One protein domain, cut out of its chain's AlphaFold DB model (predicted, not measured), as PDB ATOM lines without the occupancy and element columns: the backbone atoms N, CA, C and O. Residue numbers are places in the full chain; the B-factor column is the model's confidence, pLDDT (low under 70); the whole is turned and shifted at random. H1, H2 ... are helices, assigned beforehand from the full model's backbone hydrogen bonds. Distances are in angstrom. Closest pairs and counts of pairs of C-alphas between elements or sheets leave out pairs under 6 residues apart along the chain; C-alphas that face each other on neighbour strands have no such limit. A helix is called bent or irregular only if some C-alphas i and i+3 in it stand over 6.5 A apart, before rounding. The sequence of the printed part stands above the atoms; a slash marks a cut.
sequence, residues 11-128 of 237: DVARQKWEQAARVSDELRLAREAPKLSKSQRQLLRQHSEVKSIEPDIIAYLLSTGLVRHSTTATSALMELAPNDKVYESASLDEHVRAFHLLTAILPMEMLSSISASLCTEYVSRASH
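This is residues 11 to 128 of the 237 residues of the protein "SET domain-containing protein" of Phialophora attinorum (UniProt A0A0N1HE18). Two helices, the long H1 and the shorter H5, lie side by side, and H3 crosses H5 on the side away from H1. H2 folds back across one end of the H1 and H5 pair, while H7 slants off from H1 past H3 toward the other end, where the small H4 sits; H6 is a short piece at the later part of H3. The printed part has 118 residues with seven named helices, H1 to H7 in order along the chain, and no named strand; the class is all helix, and the packing is mostly crossed. It is compact, with a radius of gyration of the C-alphas of 14.3 A, and spans 44 by 30 by 24 A.

H1, residues 11 to 32, touches H5, residues 92 to 105, at a shallow tilt of 12 degrees, the same way; their closest C-alphas, of Ser 24 and His 100, are 6.2 A apart. With residues 27 to 31 alone, H1 touches H2, residues 38 to 47, at a steep tilt of 54 degrees; the closest C-alphas are those of Ala 30 and Gln 40, 5.3 A. H2 also touches H5, with the C-alphas of His 47 and Leu 101 closest at 5.3 A. H3, residues 55 to 70, touches H5 with residues 57 to 62 alone, at a steep tilt of 55 degrees; the C-alphas of Ile 58 and Ala 98 are closest, 5.2 A. H1 and H3 are apart. H6, residues 108 to 113, touches H3 about perpendicular, at 89 degrees, with the C-alphas of Gly 65 and Ser 113 closest at 5.0 A. H7, residues 116 to 126, touches H1 at a steep tilt of 49 degrees, with the C-alphas of Ala 21 and Ala 116 closest at 5.4 A. H4, residues 74 to 78, touches H7, with the C-alphas of Met 78 and Glu 121 closest at 7.4 A. Every O i to N i+4 pair is within hydrogen-bond range in H1, H2, H3, H4, H5 and H7; in H6 it is 0 of 2, beside 2 of 3 O i to N i+3 pairs.

H1 begins at C-alpha 11, (134.024, 68.258, 79.009), and is 32.1 A long. H2 is 14.6 A long, H3 21.8 A, H4 6.4 A, H5 20.0 A and H6 9.8 A. H6 is irregular, with C-alphas 109 and 112 7.3 A apart. H7, 15.5 A long, ends at C-alpha 126, (131.543, 78.116, 62.620).

The C-alphas of Lys 35 and His 128 are the two farthest apart, 44.3 A. The printed part has no cut. The link from H4 to H5, residues 79 to 91, is long. Mean pLDDT of the printed part is 91.4, and residues 71 to 74 are under 70.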
ATOM      1  N   ASP A  11     134.340  69.612  78.538       91.75
ATOM      2  CA  ASP A  11     134.024  68.258  79.009       91.75
ATOM      3  C   ASP A  11     132.536  68.070  79.323       91.75
ATOM      4  O   ASP A  11     131.947  67.058  78.938       91.75
ATOM      5  N   VAL A  12     131.904  69.051  79.976       93.62
ATOM      6  CA  VAL A  12     130.461  68.998  80.261       93.62
ATOM      7  C   VAL A  12     129.663  69.073  78.961       93.62
ATOM      8  O   VAL A  12     128.683  68.345  78.790       93.62
ATOM      9  N   ALA A  13     130.110  69.902  78.014       94.25
ATOM     10  CA  ALA A  13     129.486  69.994  76.705       94.25
ATOM     11  C   ALA A  13     129.548  68.666  75.937       94.25
ATOM     12  O   ALA A  13     128.538  68.231  75.377       94.25
ATOM     13  N   ARG A  14     130.697  67.978  75.970       94.56
ATOM     14  CA  ARG A  14     130.872  66.652  75.358       94.56
ATOM     15  C   ARG A  14     129.891  65.629  75.934       94.56
ATOM     16  O   ARG A  14     129.178  64.977  75.177       94.56
ATOM     17  N   GLN A  15     129.785  65.549  77.261       95.88
ATOM     18  CA  GLN A  15     128.868  64.622  77.940       95.88
ATOM     19  C   GLN A  15     127.398  64.880  77.580       95.88
ATOM     20  O   GLN A  15     126.634  63.944  77.334       95.88
ATOM     21  N   LYS A  16     126.990  66.152  77.504       96.19
ATOM     22  CA  LYS A  16     125.633  66.527  77.082       96.19
ATOM     23  C   LYS A  16     125.348  66.127  75.635       96.19
ATOM     24  O   LYS A  16     124.263  65.615  75.362       96.19
ATOM     25  N   TRP A  17     126.304  66.288  74.719       97.06
ATOM     26  CA  TRP A  17     126.153  65.821  73.336       97.06
ATOM     27  C   TRP A  17     126.089  64.294  73.221       97.06
ATOM     28  O   TRP A  17     125.289  63.777  72.442       97.06
ATOM     29  N   GLU A  18     126.854  63.556  74.028       97.56
ATOM     30  CA  GLU A  18     126.758  62.092  74.106       97.56
ATOM     31  C   GLU A  18     125.379  61.640  74.601       97.56
ATOM     32  O   GLU A  18     124.785  60.710  74.049       97.56
ATOM     33  N   GLN A  19     124.827  62.315  75.612       97.81
ATOM     34  CA  GLN A  19     123.460  62.069  76.063       97.81
ATOM     35  C   GLN A  19     122.441  62.417  74.970       97.81
ATOM     36  O   GLN A  19     121.506  61.651  74.729       97.81
ATOM     37  N   ALA A  20     122.629  63.546  74.282       97.62
ATOM     38  CA  ALA A  20     121.760  63.967  73.193       97.62
ATOM     39  C   ALA A  20     121.745  62.946  72.044       97.62
ATOM     40  O   ALA A  20     120.677  62.694  71.485       97.62
ATOM     41  N   ALA A  21     122.888  62.326  71.733       98.19
ATOM     42  CA  ALA A  21     122.990  61.259  70.741       98.19
ATOM     43  C   ALA A  21     122.112  60.051  71.106       98.19
ATOM     44  O   ALA A  21     121.328  59.601  70.277       98.19
ATOM     45  N   ARG A  22     122.143  59.599  72.368       98.06
ATOM     46  CA  ARG A  22     121.311  58.469  72.832       98.06
ATOM     47  C   ARG A  22     119.815  58.756  72.698       98.06
ATOM     48  O   ARG A  22     119.064  57.917  72.213       98.06
ATOM     49  N   VAL A  23     119.386  59.963  73.072       97.69
ATOM     50  CA  VAL A  23     117.985  60.390  72.896       97.69
ATOM     51  C   VAL A  23     117.614  60.450  71.410       97.69
ATOM     52  O   VAL A  23     116.515  60.049  71.030       97.69
ATOM     53  N   SER A  24     118.531  60.900  70.547       97.31
ATOM     54  CA  SER A  24     118.326  60.870  69.096       97.31
ATOM     55  C   SER A  24     118.150  59.449  68.565       97.31
ATOM     56  O   SER A  24     117.335  59.268  67.662       97.31
ATOM     57  N   ASP A  25     118.869  58.458  69.087       97.38
ATOM     58  CA  ASP A  25     118.711  57.062  68.666       97.38
ATOM     59  C   ASP A  25     117.325  56.525  69.047       97.38
ATOM     60  O   ASP A  25     116.636  55.925  68.221       97.38
ATOM     61  N   GLU A  26     116.850  56.822  70.261       97.56
ATOM     62  CA  GLU A  26     115.489  56.476  70.691       97.56
ATOM     63  C   GLU A  26     114.413  57.158  69.833       97.56
ATOM     64  O   GLU A  26     113.417  56.527  69.463       97.56
ATOM     65  N   LEU A  27     114.618  58.433  69.477       97.38
ATOM     66  CA  LEU A  27     113.733  59.162  68.568       97.38
ATOM     67  C   LEU A  27     113.680  58.483  67.198       97.38
ATOM     68  O   LEU A  27     112.588  58.250  66.689       97.38
ATOM     69  N   ARG A  28     114.823  58.105  66.616       96.62
ATOM     70  CA  ARG A  28     114.876  57.406  65.318       96.62
ATOM     71  C   ARG A  28     114.127  56.084  65.355       96.62
ATOM     72  O   ARG A  28     113.257  55.863  64.517       96.62
ATOM     73  N   LEU A  29     114.382  55.268  66.378       96.19
ATOM     74  CA  LEU A  29     113.674  54.003  66.584       96.19
ATOM     75  C   LEU A  29     112.161  54.211  66.714       96.19
ATOM     76  O   LEU A  29     111.380  53.423  66.186       96.19
ATOM     77  N   ALA A  30     111.726  55.267  67.408       97.00
ATOM     78  CA  ALA A  30     110.312  55.615  67.487       97.00
ATOM     79  C   ALA A  30     109.745  55.996  66.113       97.00
ATOM     80  O   ALA A  30     108.662  55.543  65.759       97.00
ATOM     81  N   ARG A  31     110.465  56.794  65.323       95.69
ATOM     82  CA  ARG A  31     110.014  57.259  64.003       95.69
ATOM     83  C   ARG A  31     109.914  56.158  62.953       95.69
ATOM     84  O   ARG A  31     109.030  56.218  62.105       95.69
ATOM     85  N   GLU A  32     110.794  55.168  63.018       94.62
ATOM     86  CA  GLU A  32     110.799  54.010  62.117       94.62
ATOM     87  C   GLU A  32     109.816  52.912  62.557       94.62
ATOM     88  O   GLU A  32     109.540  51.979  61.800       94.62
ATOM     89  N   ALA A  33     109.264  53.002  63.773       95.25
ATOM     90  CA  ALA A  33     108.390  51.969  64.305       95.25
ATOM     91  C   ALA A  33     107.051  51.908  63.538       95.25
ATOM     92  O   ALA A  33     106.323  52.901  63.480       95.25
ATOM     93  N   PRO A  34     106.624  50.721  63.064       95.25
ATOM     94  CA  PRO A  34     105.339  50.567  62.377       95.25
ATOM     95  C   PRO A  34     104.141  50.840  63.301       95.25
ATOM     96  O   PRO A  34     103.051  51.182  62.843       95.25
ATOM     97  N   LYS A  35     104.324  50.680  64.619       96.44
ATOM     98  CA  LYS A  35     103.328  51.005  65.642       96.44
ATOM     99  C   LYS A  35     104.013  51.528  66.898       96.44
ATOM    100  O   LYS A  35     104.812  50.828  67.510       96.44
ATOM    101  N   LEU A  36     103.623  52.727  67.324       96.81
ATOM    102  CA  LEU A  36     104.229  53.389  68.475       96.81
ATOM    103  C   LEU A  36     103.728  52.838  69.820       96.81
ATOM    104  O   LEU A  36     102.518  52.761  70.090       96.81
ATOM    105  N   SER A  37     104.663  52.571  70.728       97.69
ATOM    106  CA  SER A  37     104.377  52.353  72.147       97.69
ATOM    107  C   SER A  37     103.861  53.640  72.824       97.69
ATOM    108  O   SER A  37     103.803  54.721  72.224       97.69
ATOM    109  N   LYS A  38     103.437  53.547  74.092       97.38
ATOM    110  CA  LYS A  38     103.070  54.736  74.883       97.38
ATOM    111  C   LYS A  38     104.292  55.631  75.136       97.38
ATOM    112  O   LYS A  38     104.175  56.845  74.991       97.38
ATOM    113  N   SER A  39     105.445  55.039  75.459       97.12
ATOM    114  CA  SER A  39     106.689  55.777  75.708       97.12
ATOM    115  C   SER A  39     107.208  56.456  74.443       97.12
ATOM    116  O   SER A  39     107.540  57.632  74.491       97.12
ATOM    117  N   GLN A  40     107.175  55.778  73.293       97.50
ATOM    118  CA  GLN A  40     107.590  56.354  72.008       97.50
ATOM    119  C   GLN A  40     106.703  57.537  71.594       97.50
ATOM    120  O   GLN A  40     107.209  58.567  71.158       97.50
ATOM    121  N   ARG A  41     105.379  57.433  71.789       97.12
ATOM    122  CA  ARG A  41     104.456  58.564  71.569       97.12
ATOM    123  C   ARG A  41     104.769  59.751  72.469       97.12
ATOM    124  O   ARG A  41     104.718  60.888  72.011       97.12
ATOM    125  N   GLN A  42     105.069  59.490  73.738       96.44
ATOM    126  CA  GLN A  42     105.433  60.535  74.687       96.44
ATOM    127  C   GLN A  42     106.760  61.203  74.306       96.44
ATOM    128  O   GLN A  42     106.816  62.428  74.295       96.44
ATOM    129  N   LEU A  43     107.775  60.415  73.940       96.62
ATOM    130  CA  LEU A  43     109.088  60.898  73.519       96.62
ATOM    131  C   LEU A  43     108.985  61.802  72.283       96.62
ATOM    132  O   LEU A  43     109.443  62.941  72.312       96.62
ATOM    133  N   LEU A  44     108.313  61.339  71.223       96.44
ATOM    134  CA  LEU A  44     108.120  62.142  70.011       96.44
ATOM    135  C   LEU A  44     107.372  63.438  70.316       96.44
ATOM    136  O   LEU A  44     107.796  64.503  69.878       96.44
ATOM    137  N   ARG A  45     106.295  63.374  71.108       95.00
ATOM    138  CA  ARG A  45     105.544  64.570  71.502       95.00
ATOM    139  C   ARG A  45     106.420  65.565  72.262       95.00
ATOM    140  O   ARG A  45     106.350  66.751  71.974       95.00
ATOM    141  N   GLN A  46     107.231  65.091  73.206       93.88
ATOM    142  CA  GLN A  46     108.110  65.936  74.012       93.88
ATOM    143  C   GLN A  46     109.126  66.702  73.155       93.88
ATOM    144  O   GLN A  46     109.398  67.862  73.442       93.88
ATOM    145  N   HIS A  47     109.664  66.070  72.111       95.19
ATOM    146  CA  HIS A  47     110.725  66.651  71.285       95.19
ATOM    147  C   HIS A  47     110.239  67.267  69.966       95.19
ATOM    148  O   HIS A  47     111.044  67.847  69.255       95.19
ATOM    149  N   SER A  48     108.946  67.191  69.632       93.06
ATOM    150  CA  SER A  48     108.394  67.820  68.415       93.06
ATOM    151  C   SER A  48     107.881  69.251  68.640       93.06
ATOM    152  O   SER A  48     107.375  69.877  67.710       93.06
ATOM    153  N   GLU A  49     107.958  69.775  69.867       87.50
ATOM    154  CA  GLU A  49     107.530  71.140  70.187       87.50
ATOM    155  C   GLU A  49     108.690  72.134  70.005       87.50
ATOM    156  O   GLU A  49     109.766  71.952  70.561       87.50
ATOM    157  N   VAL A  50     108.452  73.229  69.274       81.88
ATOM    158  CA  VAL A  50     109.454  74.283  68.974       81.88
ATOM    159  C   VAL A  50     109.663  75.260  70.149       81.88
ATOM    160  O   VAL A  50     110.393  76.241  70.049       81.88
ATOM    161  N   LYS A  51     108.992  75.049  71.286       81.19
ATOM    162  CA  LYS A  51     109.014  76.003  72.404       81.19
ATOM    163  C   LYS A  51     110.427  76.140  72.977       81.19
ATOM    164  O   LYS A  51     111.089  75.138  73.232       81.19
ATOM    165  N   SER A  52     110.828  77.382  73.249       83.12
ATOM    166  CA  SER A  52     112.114  77.715  73.882       83.12
ATOM    167  C   SER A  52     113.342  77.315  73.052       83.12
ATOM    168  O   SER A  52     114.328  76.807  73.596       83.12
ATOM    169  N   ILE A  53     113.265  77.501  71.734       89.75
ATOM    170  CA  ILE A  53     114.391  77.335  70.813       89.75
ATOM    171  C   ILE A  53     114.417  78.543  69.881       89.75
ATOM    172  O   ILE A  53     113.418  78.829  69.214       89.75
ATOM    173  N   GLU A  54     115.548  79.238  69.819       90.38
ATOM    174  CA  GLU A  54     115.758  80.285  68.827       90.38
ATOM    175  C   GLU A  54     115.670  79.715  67.389       90.38
ATOM    176  O   GLU A  54     116.336  78.719  67.074       90.38
ATOM    177  N   PRO A  55     114.863  80.313  66.485       91.50
ATOM    178  CA  PRO A  55     114.716  79.828  65.110       91.50
ATOM    179  C   PRO A  55     116.036  79.722  64.344       91.50
ATOM    180  O   PRO A  55     116.207  78.797  63.547       91.50
ATOM    181  N   ASP A  56     116.980  80.620  64.620       89.06
ATOM    182  CA  ASP A  56     118.279  80.656  63.954       89.06
ATOM    183  C   ASP A  56     119.133  79.434  64.307       89.06
ATOM    184  O   ASP A  56     119.793  78.877  63.431       89.06
ATOM    185  N   ILE A  57     119.038  78.924  65.540       92.12
ATOM    186  CA  ILE A  57     119.708  77.680  65.948       92.12
ATOM    187  C   ILE A  57     119.128  76.484  65.179       92.12
ATOM    188  O   ILE A  57     119.871  75.614  64.713       92.12
ATOM    189  N   ILE A  58     117.804  76.445  64.986       94.19
ATOM    190  CA  ILE A  58     117.145  75.392  64.195       94.19
ATOM    191  C   ILE A  58     117.600  75.472  62.736       94.19
ATOM    192  O   ILE A  58     118.010  74.459  62.167       94.19
ATOM    193  N   ALA A  59     117.543  76.662  62.135       92.19
ATOM    194  CA  ALA A  59     117.937  76.891  60.747       92.19
ATOM    195  C   ALA A  59     119.417  76.556  60.513       92.19
ATOM    196  O   ALA A  59     119.769  75.949  59.496       92.19
ATOM    197  N   TYR A  60     120.273  76.887  61.477       90.69
ATOM    198  CA  TYR A  60     121.694  76.586  61.448       90.69
ATOM    199  C   TYR A  60     121.957  75.071  61.445       90.69
ATOM    200  O   TYR A  60     122.584  74.552  60.519       90.69
ATOM    201  N   LEU A  61     121.405  74.323  62.410       93.31
ATOM    202  CA  LEU A  61     121.584  72.866  62.465       93.31
ATOM    203  C   LEU A  61     120.909  72.137  61.291       93.31
ATOM    204  O   LEU A  61     121.418  71.120  60.813       93.31
ATOM    205  N   LEU A  62     119.788  72.660  60.791       93.44
ATOM    206  CA  LEU A  62     119.143  72.155  59.580       93.44
ATOM    207  C   LEU A  62     120.054  72.312  58.360       93.44
ATOM    208  O   LEU A  62     120.180  71.376  57.571       93.44
ATOM    209  N   SER A  63     120.712  73.464  58.218       89.56
ATOM    210  CA  SER A  63     121.634  73.735  57.111       89.56
ATOM    211  C   SER A  63     122.786  72.730  57.086       89.56
ATOM    212  O   SER A  63     123.130  72.222  56.021       89.56
ATOM    213  N   THR A  64     123.303  72.341  58.253       86.69
ATOM    214  CA  THR A  64     124.286  71.259  58.394       86.69
ATOM    215  C   THR A  64     123.779  69.931  57.820       86.69
ATOM    216  O   THR A  64     124.469  69.282  57.028       86.69
ATOM    217  N   GLY A  65     122.549  69.539  58.169       89.44
ATOM    218  CA  GLY A  65     121.927  68.322  57.645       89.44
ATOM    219  C   GLY A  65     121.665  68.389  56.138       89.44
ATOM    220  O   GLY A  65     121.927  67.424  55.421       89.44
ATOM    221  N   LEU A  66     121.208  69.541  55.639       89.75
ATOM    222  CA  LEU A  66     120.970  69.783  54.215       89.75
ATOM    223  C   LEU A  66     122.262  69.703  53.399       89.75
ATOM    224  O   LEU A  66     122.266  69.066  52.349       89.75
ATOM    225  N   VAL A  67     123.360  70.295  53.878       84.88
ATOM    226  CA  VAL A  67     124.670  70.234  53.208       84.88
ATOM    227  C   VAL A  67     125.138  68.786  53.081       84.88
ATOM    228  O   VAL A  67     125.491  68.368  51.977       84.88
ATOM    229  N   ARG A  68     125.058  68.000  54.165       85.38
ATOM    230  CA  ARG A  68     125.413  66.571  54.152       85.38
ATOM    231  C   ARG A  68     124.498  65.739  53.252       85.38
ATOM    232  O   ARG A  68     124.958  64.773  52.653       85.38
ATOM    233  N   HIS A  69     123.212  66.078  53.186       85.88
ATOM    234  CA  HIS A  69     122.242  65.365  52.356       85.88
ATOM    235  C   HIS A  69     122.424  65.659  50.860       85.88
ATOM    236  O   HIS A  69     122.286  64.767  50.029       85.88
ATOM    237  N   SER A  70     122.717  66.915  50.515       81.19
ATOM    238  CA  SER A  70     122.710  67.403  49.131       81.19
ATOM    239  C   SER A  70     124.073  67.374  48.442       81.19
ATOM    240  O   SER A  70     124.124  67.380  47.213       81.19
ATOM    241  N   THR A  71     125.181  67.364  49.190       68.94
ATOM    242  CA  THR A  71     126.522  67.541  48.614       68.94
ATOM    243  C   THR A  71     127.612  66.779  49.370       68.94
ATOM    244  O   THR A  71     127.464  66.398  50.528       68.94
ATOM    245  N   THR A  72     128.779  66.643  48.736       58.09
ATOM    246  CA  THR A  72     130.034  66.246  49.394       58.09
ATOM    247  C   THR A  72     130.770  67.423  50.050       58.09
ATOM    248  O   THR A  72     131.823  67.206  50.646       58.09
ATOM    249  N   ALA A  73     130.224  68.651  50.000       60.12
ATOM    250  CA  ALA A  73     130.856  69.888  50.494       60.12
ATOM    251  C   ALA A  73     131.100  69.913  52.015       60.12
ATOM    252  O   ALA A  73     131.707  70.841  52.544       60.12
ATOM    253  N   THR A  74     130.678  68.858  52.716       63.62
ATOM    254  CA  THR A  74     131.077  68.568  54.092       63.62
ATOM    255  C   THR A  74     132.605  68.630  54.269       63.62
ATOM    256  O   THR A  74     133.051  69.050  55.325       63.62
ATOM    257  N   SER A  75     133.421  68.268  53.265       73.12
ATOM    258  CA  SER A  75     134.887  68.207  53.428       73.12
ATOM    259  C   SER A  75     135.538  69.561  53.733       73.12
ATOM    260  O   SER A  75     136.255  69.660  54.721       73.12
ATOM    261  N   ALA A  76     135.240  70.610  52.960       84.25
ATOM    262  CA  ALA A  76     135.889  71.916  53.118       84.25
ATOM    263  C   ALA A  76     135.563  72.567  54.471       84.25
ATOM    264  O   ALA A  76     136.421  73.162  55.113       84.25
ATOM    265  N   LEU A  77     134.326  72.399  54.950       85.88
ATOM    266  CA  LEU A  77     133.943  72.844  56.288       85.88
ATOM    267  C   LEU A  77     134.711  72.102  57.378       85.88
ATOM    268  O   LEU A  77     135.087  72.732  58.354       85.88
ATOM    269  N   MET A  78     134.964  70.799  57.223       88.62
ATOM    270  CA  MET A  78     135.698  70.005  58.216       88.62
ATOM    271  C   MET A  78     137.190  70.357  58.307       88.62
ATOM    272  O   MET A  78     137.809  70.058  59.330       88.62
ATOM    273  N   GLU A  79     137.751  71.003  57.282       90.94
ATOM    274  CA  GLU A  79     139.143  71.482  57.253       90.94
ATOM    275  C   GLU A  79     139.359  72.759  58.078       90.94
ATOM    276  O   GLU A  79     140.494  73.078  58.431       90.94
ATOM    277  N   LEU A  80     138.285  73.479  58.420       93.38
ATOM    278  CA  LEU A  80     138.376  74.697  59.221       93.38
ATOM    279  C   LEU A  80     138.779  74.394  60.667       93.38
ATOM    280  O   LEU A  80     138.445  73.345  61.226       93.38
ATOM    281  N   ALA A  81     139.465  75.351  61.292       92.06
ATOM    282  CA  ALA A  81     139.910  75.224  62.675       92.06
ATOM    283  C   ALA A  81     138.702  75.156  63.634       92.06
ATOM    284  O   ALA A  81     137.857  76.058  63.607       92.06
ATOM    285  N   PRO A  82     138.593  74.119  64.485       92.94
ATOM    286  CA  PRO A  82     137.523  74.027  65.467       92.94
ATOM    287  C   PRO A  82     137.810  74.892  66.701       92.94
ATOM    288  O   PRO A  82     138.958  75.122  67.075       92.94
ATOM    289  N   ASN A  83     136.742  75.302  67.377       91.81
ATOM    290  CA  ASN A  83     136.749  75.829  68.733       91.81
ATOM    291  C   ASN A  83     136.152  74.784  69.681       91.81
ATOM    292  O   ASN A  83     134.981  74.425  69.578       91.81
ATOM    293  N   ASP A  84     136.936  74.287  70.625       87.19
ATOM    294  CA  ASP A  84     136.489  73.334  71.642       87.19
ATOM    295  C   ASP A  84     135.735  74.002  72.807       87.19
ATOM    296  O   ASP A  84     135.116  73.315  73.623       87.19
ATOM    297  N   LYS A  85     135.720  75.339  72.850       89.00
ATOM    298  CA  LYS A  85     135.133  76.157  73.922       89.00
ATOM    299  C   LYS A  85     133.889  76.940  73.510       89.00
ATOM    300  O   LYS A  85     133.497  77.866  74.212       89.00
ATOM    301  N   VAL A  86     133.221  76.578  72.409       89.31
ATOM    302  CA  VAL A  86     132.029  77.317  71.923       89.31
ATOM    303  C   VAL A  86     130.962  77.496  73.000       89.31
ATOM    304  O   VAL A  86     130.343  78.548  73.105       89.31
ATOM    305  N   TYR A  87     130.756  76.483  73.836       89.75
ATOM    306  CA  TYR A  87     129.710  76.512  74.857       89.75
ATOM    307  C   TYR A  87     130.107  77.262  76.137       89.75
ATOM    308  O   TYR A  87     129.316  77.308  77.076       89.75
ATOM    309  N   GLU A  88     131.283  77.897  76.165       85.44
ATOM    310  CA  GLU A  88     131.609  78.937  77.148       85.44
ATOM    311  C   GLU A  88     130.921  80.275  76.809       85.44
ATOM    312  O   GLU A  88     130.856  81.154  77.665       85.44
ATOM    313  N   SER A  89     130.388  80.422  75.587       78.38
ATOM    314  CA  SER A  89     129.718  81.640  75.103       78.38
ATOM    315  C   SER A  89     128.426  81.402  74.305       78.38
ATOM    316  O   SER A  89     127.768  82.369  73.931       78.38
ATOM    317  N   ALA A  90     128.030  80.148  74.057       83.19
ATOM    318  CA  ALA A  90     126.812  79.789  73.321       83.19
ATOM    319  C   ALA A  90     125.877  78.852  74.110       83.19
ATOM    320  O   ALA A  90     126.324  78.010  74.894       83.19
ATOM    321  N   SER A  91     124.570  78.932  73.830       89.38
ATOM    322  CA  SER A  91     123.519  78.127  74.477       89.38
ATOM    323  C   SER A  91     123.547  76.658  74.022       89.38
ATOM    324  O   SER A  91     122.954  76.279  73.009       89.38
ATOM    325  N   LEU A  92     124.245  75.791  74.762       93.00
ATOM    326  CA  LEU A  92     124.298  74.348  74.472       93.00
ATOM    327  C   LEU A  92     122.918  73.685  74.536       93.00
ATOM    328  O   LEU A  92     122.593  72.829  73.713       93.00
ATOM    329  N   ASP A  93     122.107  74.068  75.519       92.81
ATOM    330  CA  ASP A  93     120.814  73.429  75.741       92.81
ATOM    331  C   ASP A  93     119.838  73.711  74.594       92.81
ATOM    332  O   ASP A  93     119.072  72.823  74.218       92.81
ATOM    333  N   GLU A  94     119.890  74.899  73.985       93.56
ATOM    334  CA  GLU A  94     119.111  75.193  72.780       93.56
ATOM    335  C   GLU A  94     119.588  74.405  71.568       93.56
ATOM    336  O   GLU A  94     118.753  73.864  70.845       93.56
ATOM    337  N   HIS A  95     120.902  74.252  71.377       94.75
ATOM    338  CA  HIS A  95     121.433  73.403  70.308       94.75
ATOM    339  C   HIS A  95     120.982  71.946  70.459       94.75
ATOM    340  O   HIS A  95     120.577  71.320  69.480       94.75
ATOM    341  N   VAL A  96     121.000  71.405  71.682       95.81
ATOM    342  CA  VAL A  96     120.518  70.044  71.958       95.81
ATOM    343  C   VAL A  96     119.015  69.931  71.687       95.81
ATOM    344  O   VAL A  96     118.587  68.986  71.019       95.81
ATOM    345  N   ARG A  97     118.209  70.904  72.138       96.00
ATOM    346  CA  ARG A  97     116.763  70.931  71.856       96.00
ATOM    347  C   ARG A  97     116.475  71.018  70.358       96.00
ATOM    348  O   ARG A  97     115.653  70.251  69.863       96.00
ATOM    349  N   ALA A  98     117.174  71.887  69.632       96.44
ATOM    350  CA  ALA A  98     117.056  72.029  68.184       96.44
ATOM    351  C   ALA A  98     117.449  70.738  67.450       96.44
ATOM    352  O   ALA A  98     116.737  70.297  66.548       96.44
ATOM    353  N   PHE A  99     118.533  70.079  67.866       97.25
ATOM    354  CA  PHE A  99     118.951  68.790  67.313       97.25
ATOM    355  C   PHE A  99     117.891  67.694  67.517       97.25
ATOM    356  O   PHE A  99     117.573  66.949  66.583       97.25
ATOM    357  N   HIS A 100     117.301  67.602  68.714       97.25
ATOM    358  CA  HIS A 100     116.221  66.648  68.986       97.25
ATOM    359  C   HIS A 100     114.952  66.967  68.206       97.25
ATOM    360  O   HIS A 100     114.352  66.046  67.653       97.25
ATOM    361  N   LEU A 101     114.591  68.246  68.099       97.25
ATOM    362  CA  LEU A 101     113.484  68.705  67.267       97.25
ATOM    363  C   LEU A 101     113.671  68.257  65.820       97.25
ATOM    364  O   LEU A 101     112.805  67.578  65.275       97.25
ATOM    365  N   LEU A 102     114.821  68.563  65.217       96.25
ATOM    366  CA  LEU A 102     115.133  68.160  63.846       96.25
ATOM    367  C   LEU A 102     115.084  66.637  63.685       96.25
ATOM    368  O   LEU A 102     114.465  66.138  62.748       96.25
ATOM    369  N   THR A 103     115.640  65.883  64.632       96.75
ATOM    370  CA  THR A 103     115.548  64.414  64.625       96.75
ATOM    371  C   THR A 103     114.092  63.933  64.668       96.75
ATOM    372  O   THR A 103     113.742  62.972  63.980       96.75
ATOM    373  N   ALA A 104     113.225  64.605  65.430       96.06
ATOM    374  CA  ALA A 104     111.817  64.252  65.564       96.06
ATOM    375  C   ALA A 104     110.980  64.580  64.312       96.06
ATOM    376  O   ALA A 104     110.064  63.820  63.995       96.06
ATOM    377  N   ILE A 105     111.292  65.669  63.593       94.62
ATOM    378  CA  ILE A 105     110.394  66.226  62.560       94.62
ATOM    379  C   ILE A 105     110.915  66.161  61.119       94.62
ATOM    380  O   ILE A 105     110.113  66.279  60.196       94.62
ATOM    381  N   LEU A 106     112.225  65.997  60.896       94.38
ATOM    382  CA  LEU A 106     112.802  65.982  59.541       94.38
ATOM    383  C   LEU A 106     112.190  64.878  58.670       94.38
ATOM    384  O   LEU A 106     111.838  63.840  59.212       94.38
ATOM    385  N   PRO A 107     112.119  64.998  57.339       94.69
ATOM    386  CA  PRO A 107     111.706  63.883  56.482       94.69
ATOM    387  C   PRO A 107     112.532  62.602  56.727       94.69
ATOM    388  O   PRO A 107     113.701  62.678  57.117       94.69
ATOM    389  N   MET A 108     111.933  61.418  56.535       92.88
ATOM    390  CA  MET A 108     112.589  60.133  56.855       92.88
ATOM    391  C   MET A 108     113.874  59.929  56.041       92.88
ATOM    392  O   MET A 108     114.867  59.427  56.559       92.88
ATOM    393  N   GLU A 109     113.885  60.393  54.795       92.31
ATOM    394  CA  GLU A 109     115.029  60.378  53.882       92.31
ATOM    395  C   GLU A 109     116.217  61.228  54.362       92.31
ATOM    396  O   GLU A 109     117.358  60.971  53.983       92.31
ATOM    397  N   MET A 110     115.970  62.217  55.226       91.25
ATOM    398  CA  MET A 110     116.994  63.094  55.796       91.25
ATOM    399  C   MET A 110     117.416  62.679  57.205       91.25
ATOM    400  O   MET A 110     118.307  63.295  57.790       91.25
ATOM    401  N   LEU A 111     116.785  61.648  57.773       87.06
ATOM    402  CA  LEU A 111     116.985  61.268  59.165       87.06
ATOM    403  C   LEU A 111     118.473  60.978  59.432       87.06
ATOM    404  O   LEU A 111     119.053  61.536  60.361       87.06
ATOM    405  N   SER A 112     119.136  60.216  58.562       88.00
ATOM    406  CA  SER A 112     120.570  59.892  58.666       88.00
ATOM    407  C   SER A 112     121.521  61.056  58.335       88.00
ATOM    408  O   SER A 112     122.736  60.939  58.522       88.00
ATOM    409  N   SER A 113     121.001  62.180  57.835       89.81
ATOM    410  CA  SER A 113     121.796  63.341  57.421       89.81
ATOM    411  C   SER A 113     122.142  64.286  58.573       89.81
ATOM    412  O   SER A 113     122.982  65.158  58.398       89.81
ATOM    413  N   ILE A 114     121.557  64.108  59.758       91.69
ATOM    414  CA  ILE A 114     121.917  64.867  60.961       91.69
ATOM    415  C   ILE A 114     122.357  63.908  62.065       91.69
ATOM    416  O   ILE A 114     121.716  62.886  62.288       91.69
ATOM    417  N   SER A 115     123.440  64.221  62.771       94.31
ATOM    418  CA  SER A 115     123.903  63.476  63.946       94.31
ATOM    419  C   SER A 115     124.453  64.446  64.983       94.31
ATOM    420  O   SER A 115     124.876  65.545  64.629       94.31
ATOM    421  N   ALA A 116     124.491  64.027  66.251       95.88
ATOM    422  CA  ALA A 116     125.083  64.830  67.319       95.88
ATOM    423  C   ALA A 116     126.528  65.221  66.976       95.88
ATOM    424  O   ALA A 116     126.863  66.396  67.011       95.88
ATOM    425  N   SER A 117     127.342  64.253  66.533       93.69
ATOM    426  CA  SER A 117     128.726  64.498  66.111       93.69
ATOM    427  C   SER A 117     128.829  65.543  65.002       93.69
ATOM    428  O   SER A 117     129.621  66.469  65.110       93.69
ATOM    429  N   LEU A 118     127.997  65.445  63.964       91.94
ATOM    430  CA  LEU A 118     128.002  66.404  62.865       91.94
ATOM    431  C   LEU A 118     127.620  67.806  63.351       91.94
ATOM    432  O   LEU A 118     128.284  68.774  62.998       91.94
ATOM    433  N   CYS A 119     126.580  67.921  64.182       93.50
ATOM    434  CA  CYS A 119     126.180  69.195  64.772       93.50
ATOM    435  C   CYS A 119     127.315  69.804  65.605       93.50
ATOM    436  O   CYS A 119     127.631  70.977  65.418       93.50
ATOM    437  N   THR A 120     127.965  69.017  66.467       93.25
ATOM    438  CA  THR A 120     129.087  69.488  67.288       93.25
ATOM    439  C   THR A 120     130.268  69.950  66.430       93.25
ATOM    440  O   THR A 120     130.791  71.032  66.680       93.25
ATOM    441  N   GLU A 121     130.651  69.192  65.397       91.56
ATOM    442  CA  GLU A 121     131.765  69.539  64.497       91.56
ATOM    443  C   GLU A 121     131.495  70.811  63.676       91.56
ATOM    444  O   GLU A 121     132.415  71.580  63.394       91.56
ATOM    445  N   TYR A 122     130.239  71.048  63.288       91.25
ATOM    446  CA  TYR A 122     129.848  72.267  62.580       91.25
ATOM    447  C   TYR A 122     129.819  73.479  63.509       91.25
ATOM    448  O   TYR A 122     130.380  74.519  63.174       91.25
ATOM    449  N   VAL A 123     129.175  73.363  64.678       92.25
ATOM    450  CA  VAL A 123     129.119  74.443  65.679       92.25
ATOM    451  C   VAL A 123     130.532  74.860  66.096       92.25
ATOM    452  O   VAL A 123     130.824  76.055  66.118       92.25
ATOM    453  N   SER A 124     131.419  73.890  66.359       92.62
ATOM    454  CA  SER A 124     132.801  74.166  66.771       92.62
ATOM    455  C   SER A 124     133.571  74.971  65.729       92.62
ATOM    456  O   SER A 124     134.326  75.869  66.081       92.62
ATOM    457  N   ARG A 125     133.380  74.689  64.440       92.31
ATOM    458  CA  ARG A 125     134.101  75.391  63.374       92.31
ATOM    459  C   ARG A 125     133.479  76.732  63.042       92.31
ATOM    460  O   ARG A 125     134.205  77.702  62.875       92.31
ATOM    461  N   ALA A 126     132.157  76.845  62.987       89.75
ATOM    462  CA  ALA A 126     131.543  78.116  62.620       89.75
ATOM    463  C   ALA A 126     131.874  79.253  63.595       89.75
ATOM    464  O   ALA A 126     132.049  80.382  63.141       89.75
ATOM    465  N   SER A 127     132.042  78.977  64.895       88.94
ATOM    466  CA  SER A 127     132.256  80.030  65.900       88.94
ATOM    467  C   SER A 127     133.468  80.930  65.625       88.94
ATOM    468  O   SER A 127     133.446  82.095  65.995       88.94
ATOM    469  N   HIS A 128     134.524  80.400  64.996       90.31
ATOM    470  CA  HIS A 128     135.747  81.140  64.652       90.31
ATOM    471  C   HIS A 128     135.987  81.230  63.141       90.31
ATOM    472  O   HIS A 128     137.086  81.559  62.709       90.31
TER     473      HIS A 128